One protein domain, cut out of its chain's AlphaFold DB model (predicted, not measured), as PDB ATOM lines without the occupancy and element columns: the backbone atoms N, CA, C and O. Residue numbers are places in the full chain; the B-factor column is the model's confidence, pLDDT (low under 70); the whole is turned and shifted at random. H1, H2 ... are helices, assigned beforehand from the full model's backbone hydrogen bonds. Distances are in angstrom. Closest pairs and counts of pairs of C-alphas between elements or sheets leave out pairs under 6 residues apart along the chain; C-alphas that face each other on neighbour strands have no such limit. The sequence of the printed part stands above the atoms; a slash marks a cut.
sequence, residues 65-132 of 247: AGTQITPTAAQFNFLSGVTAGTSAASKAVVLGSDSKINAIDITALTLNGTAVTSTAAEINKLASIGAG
ATOM      1  N   ALA A  65     335.799 125.470 389.828       95.44
ATOM      2  CA  ALA A  65     334.700 126.134 390.532       95.44
ATOM      3  C   ALA A  65     333.428 125.255 390.615       95.44
ATOM      4  O   ALA A  65     332.321 125.694 390.316       95.44
ATOM      5  N   GLY A  66     333.606 123.970 390.948       95.00
ATOM      6  CA  GLY A  66     332.520 122.988 391.061       95.00
ATOM      7  C   GLY A  66     331.989 122.430 389.735       95.00
ATOM      8  O   GLY A  66     331.246 121.451 389.749       95.00
ATOM      9  N   THR A  67     332.398 122.980 388.590       96.06
ATOM     10  CA  THR A  67     331.951 122.526 387.267       96.06
ATOM     11  C   THR A  67     332.938 121.535 386.673       96.06
ATOM     12  O   THR A  67     334.125 121.831 386.540       96.06
ATOM     13  N   GLN A  68     332.446 120.358 386.298       95.69
ATOM     14  CA  GLN A  68     333.236 119.345 385.610       95.69
ATOM     15  C   GLN A  68     333.591 119.773 384.186       95.69
ATOM     16  O   GLN A  68     332.738 120.234 383.430       95.69
ATOM     17  N   ILE A  69     334.849 119.562 383.812       94.69
ATOM     18  CA  ILE A  69     335.314 119.671 382.434       94.69
ATOM     19  C   ILE A  69     334.996 118.355 381.714       94.69
ATOM     20  O   ILE A  69     335.450 117.289 382.123       94.69
ATOM     21  N   THR A  70     334.193 118.437 380.655       91.12
ATOM     22  CA  THR A  70     333.698 117.279 379.883       91.12
ATOM     23  C   THR A  70     334.565 116.849 378.685       91.12
ATOM     24  O   THR A  70     334.571 115.654 378.390       91.12
ATOM     25  N   PRO A  71     335.261 117.744 377.946       91.00
ATOM     26  CA  PRO A  71     336.047 117.349 376.775       91.00
ATOM     27  C   PRO A  71     337.100 116.274 377.068       91.00
ATOM     28  O   PRO A  71     337.759 116.305 378.107       91.00
ATOM     29  N   THR A  72     337.326 115.370 376.112       90.06
ATOM     30  CA  THR A  72     338.463 114.436 376.165       90.06
ATOM     31  C   THR A  72     339.788 115.179 375.981       90.06
ATOM     32  O   THR A  72     339.827 116.273 375.412       90.06
ATOM     33  N   ALA A  73     340.907 114.560 376.373       89.56
ATOM     34  CA  ALA A  73     342.239 115.126 376.137       89.56
ATOM     35  C   ALA A  73     342.478 115.465 374.650       89.56
ATOM     36  O   ALA A  73     343.035 116.514 374.327       89.56
ATOM     37  N   ALA A  74     341.994 114.622 373.730       91.19
ATOM     38  CA  ALA A  74     342.087 114.872 372.293       91.19
ATOM     39  C   ALA A  74     341.318 116.135 371.868       91.19
ATOM     40  O   ALA A  74     341.852 116.952 371.122       91.19
ATOM     41  N   GLN A  75     340.098 116.324 372.380       93.50
ATOM     42  CA  GLN A  75     339.284 117.507 372.095       93.50
ATOM     43  C   GLN A  75     339.899 118.782 372.688       93.50
ATOM     44  O   GLN A  75     339.926 119.813 372.021       93.50
ATOM     45  N   PHE A  76     340.443 118.718 373.906       92.62
ATOM     46  CA  PHE A  76     341.140 119.850 374.527       92.62
ATOM     47  C   PHE A  76     342.378 120.267 373.714       92.62
ATOM     48  O   PHE A  76     342.622 121.451 373.472       92.62
ATOM     49  N   ASN A  77     343.110 119.284 373.183       94.62
ATOM     50  CA  ASN A  77     344.285 119.504 372.340       94.62
ATOM     51  C   ASN A  77     343.976 120.108 370.956       94.62
ATOM     52  O   ASN A  77     344.910 120.486 370.234       94.62
ATOM     53  N   PHE A  78     342.703 120.284 370.584       96.38
ATOM     54  CA  PHE A  78     342.332 121.077 369.409       96.38
ATOM     55  C   PHE A  78     342.661 122.568 369.565       96.38
ATOM     56  O   PHE A  78     342.826 123.239 368.549       96.38
ATOM     57  N   LEU A  79     342.805 123.083 370.795       94.62
ATOM     58  CA  LEU A  79     343.222 124.470 371.047       94.62
ATOM     59  C   LEU A  79     344.748 124.658 371.012       94.62
ATOM     60  O   LEU A  79     345.236 125.774 370.845       94.62
ATOM     61  N   SER A  80     345.522 123.581 371.166       95.12
ATOM     62  CA  SER A  80     346.984 123.660 371.192       95.12
ATOM     63  C   SER A  80     347.548 124.020 369.813       95.12
ATOM     64  O   SER A  80     347.216 123.368 368.820       95.12
ATOM     65  N   GLY A  81     348.418 125.034 369.755       93.06
ATOM     66  CA  GLY A  81     349.079 125.479 368.521       93.06
ATOM     67  C   GLY A  81     348.167 126.212 367.530       93.06
ATOM     68  O   GLY A  81     348.530 126.353 366.365       93.06
ATOM     69  N   VAL A  82     346.983 126.660 367.959       95.50
ATOM     70  CA  VAL A  82     346.080 127.455 367.118       95.50
ATOM     71  C   VAL A  82     346.690 128.830 366.835       95.50
ATOM     72  O   VAL A  82     347.080 129.548 367.753       95.50
ATOM     73  N   THR A  83     346.723 129.216 365.557       95.06
ATOM     74  CA  THR A  83     347.020 130.590 365.132       95.06
ATOM     75  C   THR A  83     345.705 131.331 364.910       95.06
ATOM     76  O   THR A  83     344.907 130.950 364.050       95.06
ATOM     77  N   ALA A  84     345.465 132.380 365.696       95.81
ATOM     78  CA  ALA A  84     344.235 133.162 365.625       95.81
ATOM     79  C   ALA A  84     343.990 133.739 364.218       95.81
ATOM     80  O   ALA A  84     344.927 134.171 363.549       95.81
ATOM     81  N   GLY A  85     342.732 133.729 363.769       95.38
ATOM     82  CA  GLY A  85     342.329 134.213 362.443       95.38
ATOM     83  C   GLY A  85     342.518 133.215 361.291       95.38
ATOM     84  O   GLY A  85     342.166 133.536 360.158       95.38
ATOM     85  N   THR A  86     343.024 132.003 361.550       93.75
ATOM     86  CA  THR A  86     343.257 130.976 360.516       93.75
ATOM     87  C   THR A  86     342.575 129.651 360.847       93.75
ATOM     88  O   THR A  86     342.470 129.269 362.013       93.75
ATOM     89  N   SER A  87     342.114 128.931 359.821       95.19
ATOM     90  CA  SER A  87     341.668 127.541 359.956       95.19
ATOM     91  C   SER A  87     342.831 126.563 359.767       95.19
ATOM     92  O   SER A  87     343.623 126.730 358.841       95.19
ATOM     93  N   ALA A  88     342.897 125.507 360.583       93.50
ATOM     94  CA  ALA A  88     343.873 124.423 360.454       93.50
ATOM     95  C   ALA A  88     343.218 123.050 360.677       93.50
ATOM     96  O   ALA A  88     342.233 122.928 361.406       93.50
ATOM     97  N   ALA A  89     343.775 122.005 360.054       92.19
ATOM     98  CA  ALA A  89     343.254 120.646 360.165       92.19
ATOM     99  C   ALA A  89     343.274 120.149 361.620       92.19
ATOM    100  O   ALA A  89     344.283 120.275 362.313       92.19
ATOM    101  N   SER A  90     342.164 119.553 362.067       93.25
ATOM    102  CA  SER A  90     342.015 118.985 363.417       93.25
ATOM    103  C   SER A  90     342.298 119.983 364.552       93.25
ATOM    104  O   SER A  90     342.836 119.610 365.598       93.25
ATOM    105  N   LYS A  91     341.961 121.261 364.345       95.06
ATOM    106  CA  LYS A  91     342.104 122.336 365.332       95.06
ATOM    107  C   LYS A  91     340.831 123.167 365.440       95.06
ATOM    108  O   LYS A  91     340.031 123.228 364.509       95.06
ATOM    109  N   ALA A  92     340.654 123.806 366.593       94.56
ATOM    110  CA  ALA A  92     339.621 124.816 366.768       94.56
ATOM    111  C   ALA A  92     339.967 126.075 365.953       94.56
ATOM    112  O   ALA A  92     341.141 126.378 365.739       94.56
ATOM    113  N   VAL A  93     338.947 126.831 365.536       95.56
ATOM    114  CA  VAL A  93     339.117 128.151 364.911       95.56
ATOM    115  C   VAL A  93     338.805 129.221 365.951       95.56
ATOM    116  O   VAL A  93     337.757 129.173 366.593       95.56
ATOM    117  N   VAL A  94     339.710 130.185 366.119       95.81
ATOM    118  CA  VAL A  94     339.540 131.326 367.030       95.81
ATOM    119  C   VAL A  94     339.677 132.630 366.251       95.81
ATOM    120  O   VAL A  94     340.456 132.711 365.298       95.81
ATOM    121  N   LEU A  95     338.908 133.645 366.645       97.38
ATOM    122  CA  LEU A  95     338.954 134.960 366.006       97.38
ATOM    123  C   LEU A  95     340.335 135.603 366.170       97.38
ATOM    124  O   LEU A  95     340.981 135.454 367.207       97.38
ATOM    125  N   GLY A  96     340.763 136.334 365.142       96.38
ATOM    126  CA  GLY A  96     341.916 137.223 365.203       96.38
ATOM    127  C   GLY A  96     341.672 138.425 366.119       96.38
ATOM    128  O   GLY A  96     340.551 138.691 366.557       96.38
ATOM    129  N   SER A  97     342.730 139.196 366.379       96.69
ATOM    130  CA  SER A  97     342.648 140.444 367.155       96.69
ATOM    131  C   SER A  97     341.760 141.514 366.503       96.69
ATOM    132  O   SER A  97     341.295 142.424 367.182       96.69
ATOM    133  N   ASP A  98     341.480 141.389 365.205       96.62
ATOM    134  CA  ASP A  98     340.553 142.224 364.438       96.62
ATOM    135  C   ASP A  98     339.113 141.675 364.415       96.62
ATOM    136  O   ASP A  98     338.265 142.187 363.684       96.62
ATOM    137  N   SER A  99     338.824 140.649 365.225       97.00
ATOM    138  CA  SER A  99     337.544 139.929 365.280       97.00
ATOM    139  C   SER A  99     337.166 139.204 363.983       97.00
ATOM    140  O   SER A  99     335.984 138.952 363.743       97.00
ATOM    141  N   LYS A 100     338.144 138.849 363.138       96.94
ATOM    142  CA  LYS A 100     337.906 138.152 361.866       96.94
ATOM    143  C   LYS A 100     338.516 136.756 361.826       96.94
ATOM    144  O   LYS A 100     339.323 136.361 362.666       96.94
ATOM    145  N   ILE A 101     338.105 136.019 360.798       96.50
ATOM    146  CA  ILE A 101     338.782 134.826 360.299       96.50
ATOM    147  C   ILE A 101     339.157 135.136 358.850       96.50
ATOM    148  O   ILE A 101     338.281 135.432 358.039       96.50
ATOM    149  N   ASN A 102     340.451 135.137 358.537       91.31
ATOM    150  CA  ASN A 102     340.963 135.602 357.247       91.31
ATOM    151  C   ASN A 102     340.631 134.634 356.111       91.31
ATOM    152  O   ASN A 102     340.340 135.064 354.998       91.31
ATOM    153  N   ALA A 103     340.692 133.334 356.396       89.19
ATOM    154  CA  ALA A 103     340.370 132.273 355.458       89.19
ATOM    155  C   ALA A 103     339.808 131.064 356.209       89.19
ATOM    156  O   ALA A 103     340.309 130.700 357.276       89.19
ATOM    157  N   ILE A 104     338.780 130.451 355.626       91.44
ATOM    158  CA  ILE A 104     338.248 129.158 356.043       91.44
ATOM    159  C   ILE A 104     338.088 128.325 354.781       91.44
ATOM    160  O   ILE A 104     337.414 128.751 353.843       91.44
ATOM    161  N   ASP A 105     338.706 127.152 354.765       88.50
ATOM    162  CA  ASP A 105     338.448 126.151 353.737       88.50
ATOM    163  C   ASP A 105     337.203 125.344 354.130       88.50
ATOM    164  O   ASP A 105     337.173 124.698 355.182       88.50
ATOM    165  N   ILE A 106     336.146 125.440 353.323       88.94
ATOM    166  CA  ILE A 106     334.869 124.758 353.540       88.94
ATOM    167  C   ILE A 106     334.403 124.089 352.251       88.94
ATOM    168  O   ILE A 106     334.522 124.642 351.161       88.94
ATOM    169  N   THR A 107     333.791 122.915 352.383       89.25
ATOM    170  CA  THR A 107     333.209 122.181 351.248       89.25
ATOM    171  C   THR A 107     331.788 122.633 350.916       89.25
ATOM    172  O   THR A 107     331.364 122.533 349.767       89.25
ATOM    173  N   ALA A 108     331.049 123.137 351.907       90.19
ATOM    174  CA  ALA A 108     329.702 123.670 351.748       90.19
ATOM    175  C   ALA A 108     329.438 124.777 352.776       90.19
ATOM    176  O   ALA A 108     329.776 124.634 353.951       90.19
ATOM    177  N   LEU A 109     328.796 125.865 352.338       91.94
ATOM    178  CA  LEU A 109     328.305 126.928 353.213       91.94
ATOM    179  C   LEU A 109     326.789 126.797 353.376       91.94
ATOM    180  O   LEU A 109     326.053 126.870 352.396       91.94
ATOM    181  N   THR A 110     326.321 126.662 354.615       93.06
ATOM    182  CA  THR A 110     324.891 126.639 354.951       93.06
ATOM    183  C   THR A 110     324.574 127.812 355.869       93.06
ATOM    184  O   THR A 110     325.179 127.951 356.929       93.06
ATOM    185  N   LEU A 111     323.610 128.649 355.483       92.75
ATOM    186  CA  LEU A 111     323.170 129.821 356.241       92.75
ATOM    187  C   LEU A 111     321.733 129.601 356.714       92.75
ATOM    188  O   LEU A 111     320.829 129.419 355.902       92.75
ATOM    189  N   ASN A 112     321.528 129.586 358.036       93.38
ATOM    190  CA  ASN A 112     320.222 129.335 358.660       93.38
ATOM    191  C   ASN A 112     319.510 128.080 358.099       93.38
ATOM    192  O   ASN A 112     318.345 128.122 357.712       93.38
ATOM    193  N   GLY A 113     320.249 126.975 357.964       93.50
ATOM    194  CA  GLY A 113     319.734 125.710 357.420       93.50
ATOM    195  C   GLY A 113     319.582 125.653 355.894       93.50
ATOM    196  O   GLY A 113     319.268 124.591 355.367       93.50
ATOM    197  N   THR A 114     319.843 126.744 355.167       92.94
ATOM    198  CA  THR A 114     319.789 126.776 353.697       92.94
ATOM    199  C   THR A 114     321.189 126.703 353.103       92.94
ATOM    200  O   THR A 114     322.044 127.529 353.419       92.94
ATOM    201  N   ALA A 115     321.434 125.722 352.235       94.19
ATOM    202  CA  ALA A 115     322.709 125.602 351.540       94.19
ATOM    203  C   ALA A 115     322.871 126.723 350.505       94.19
ATOM    204  O   ALA A 115     321.981 126.972 349.690       94.19
ATOM    205  N   VAL A 116     324.035 127.366 350.503       93.81
ATOM    206  CA  VAL A 116     324.466 128.231 349.409       93.81
ATOM    207  C   VAL A 116     324.974 127.323 348.292       93.81
ATOM    208  O   VAL A 116     326.031 126.711 348.411       93.81
ATOM    209  N   THR A 117     324.195 127.197 347.218       92.12
ATOM    210  CA  THR A 117     324.511 126.314 346.080       92.12
ATOM    211  C   THR A 117     325.339 126.993 344.990       92.12
ATOM    212  O   THR A 117     325.853 126.318 344.102       92.12
ATOM    213  N   SER A 118     325.477 128.320 345.047       89.56
ATOM    214  CA  SER A 118     326.325 129.085 344.137       89.56
ATOM    215  C   SER A 118     327.805 128.779 344.361       89.56
ATOM    216  O   SER A 118     328.281 128.694 345.492       89.56
ATOM    217  N   THR A 119     328.554 128.682 343.270       88.12
ATOM    218  CA  THR A 119     330.017 128.632 343.289       88.12
ATOM    219  C   THR A 119     330.599 129.937 343.839       88.12
ATOM    220  O   THR A 119     329.981 131.002 343.753       88.12
ATOM    221  N   ALA A 120     331.841 129.900 344.332       85.75
ATOM    222  CA  ALA A 120     332.544 131.110 344.773       85.75
ATOM    223  C   ALA A 120     332.599 132.189 343.674       85.75
ATOM    224  O   ALA A 120     332.437 133.372 343.957       85.75
ATOM    225  N   ALA A 121     332.755 131.793 342.406       85.69
ATOM    226  CA  ALA A 121     332.759 132.721 341.277       85.69
ATOM    227  C   ALA A 121     331.405 133.424 341.080       85.69
ATOM    228  O   ALA A 121     331.365 134.598 340.720       85.69
ATOM    229  N   GLU A 122     330.295 132.724 341.307       87.12
ATOM    230  CA  GLU A 122     328.953 133.305 341.227       87.12
ATOM    231  C   GLU A 122     328.676 134.245 342.398       87.12
ATOM    232  O   GLU A 122     328.178 135.346 342.178       87.12
ATOM    233  N   ILE A 123     329.074 133.866 343.616       86.69
ATOM    234  CA  ILE A 123     328.969 134.729 344.800       86.69
ATOM    235  C   ILE A 123     329.822 135.990 344.623       86.69
ATOM    236  O   ILE A 123     329.350 137.090 344.890       86.69
ATOM    237  N   ASN A 124     331.045 135.865 344.099       85.50
ATOM    238  CA  ASN A 124     331.939 137.003 343.872       85.50
ATOM    239  C   ASN A 124     331.360 138.036 342.893       85.50
ATOM    240  O   ASN A 124     331.713 139.210 342.977       85.50
ATOM    241  N   LYS A 125     330.431 137.656 342.002       83.62
ATOM    242  CA  LYS A 125     329.713 138.629 341.158       83.62
ATOM    243  C   LYS A 125     328.818 139.557 341.983       83.62
ATOM    244  O   LYS A 125     328.642 140.711 341.595       83.62
ATOM    245  N   LEU A 126     328.309 139.105 343.133       80.38
ATOM    246  CA  LEU A 126     327.505 139.931 344.039       80.38
ATOM    247  C   LEU A 126     328.307 141.091 344.639       80.38
ATOM    248  O   LEU A 126     327.717 142.104 344.982       80.38
ATOM    249  N   ALA A 127     329.639 140.997 344.711       77.25
ATOM    250  CA  ALA A 127     330.479 142.091 345.206       77.25
ATOM    251  C   ALA A 127     330.361 143.376 344.362       77.25
ATOM    252  O   ALA A 127     330.649 144.464 344.850       77.25
ATOM    253  N   SER A 128     329.933 143.253 343.100       72.06
ATOM    254  CA  SER A 128     329.690 144.383 342.192       72.06
ATOM    255  C   SER A 128     328.250 144.909 342.208       72.06
ATOM    256  O   SER A 128     327.932 145.822 341.452       72.06
ATOM    257  N   ILE A 129     327.385 144.335 343.047       75.44
ATOM    258  CA  ILE A 129     325.969 144.690 343.164       75.44
ATOM    259  C   ILE A 129     325.814 145.558 344.420       75.44
ATOM    260  O   ILE A 129     326.124 145.112 345.526       75.44
ATOM    261  N   GLY A 130     325.394 146.816 344.259       71.12
ATOM    262  CA  GLY A 130     325.230 147.745 345.378       71.12
ATOM    263  C   GLY A 130     324.098 147.325 346.320       71.12
ATOM    264  O   GLY A 130     323.154 146.643 345.929       71.12
ATOM    265  N   ALA A 131     324.141 147.746 347.587       56.91
ATOM    266  CA  ALA A 131     323.016 147.531 348.498       56.91
ATOM    267  C   ALA A 131     321.770 148.273 347.973       56.91
ATOM    268  O   ALA A 131     321.785 149.494 347.847       56.91
ATOM    269  N   GLY A 132     320.702 147.536 347.655       54.62
ATOM    270  CA  GLY A 132     319.497 148.087 347.019       54.62
ATOM    271  C   GLY A 132     319.445 147.903 345.500       54.62
ATOM    272  O   GLY A 132     318.367 148.057 344.924       54.62
TER     273      GLY A 132
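AT A GLANCE: This is residues 65 to 132 of the 247 residues of an uncharacterized protein of Deltaproteobacteria bacterium HGW-Deltaproteobacteria-6 (UniProt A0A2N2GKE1). What shape is this? With little regular structure, it is a long winding strand of chain with short helix H1 near one end, short helix H2 near the other, and residues 77 to 119 winding between. What are its measures? The printed part has 68 residues with two named helices, H1 then H2, no named strand, and 11 residues in named elements, class all helix. It is extended, radius of gyration of the C-alphas 17.2 A, spanning 52 by 27 by 24 A.

HOW THE PARTS SIT: What stands where? H2, residues 120 to 126, stands free and is apart from H1, residues 73 to 76. Residues 110 to 111 pair with 114 to 115, antiparallel. What of the backbones? In H2, 2 of 3 O i to N i+4 pairs are within hydrogen-bond range; H1 is too short for one.

IN THESE COORDINATES: Where is H2? It runs 10.2 A from C-alpha 120 at (332.544, 131.110, 344.773) to C-alpha 126. Where is H1? It begins at C-alpha 73 at (342.239, 115.126, 376.137), 5.1 A long.

THE WHOLE: How large? The farthest C-alphas, Gly 66 and Ser 128, are 53.4 A apart. Cuts, links, confidence? The printed part has no cut; the 43-residue link is long; residues 131 to 132 have pLDDT under 70.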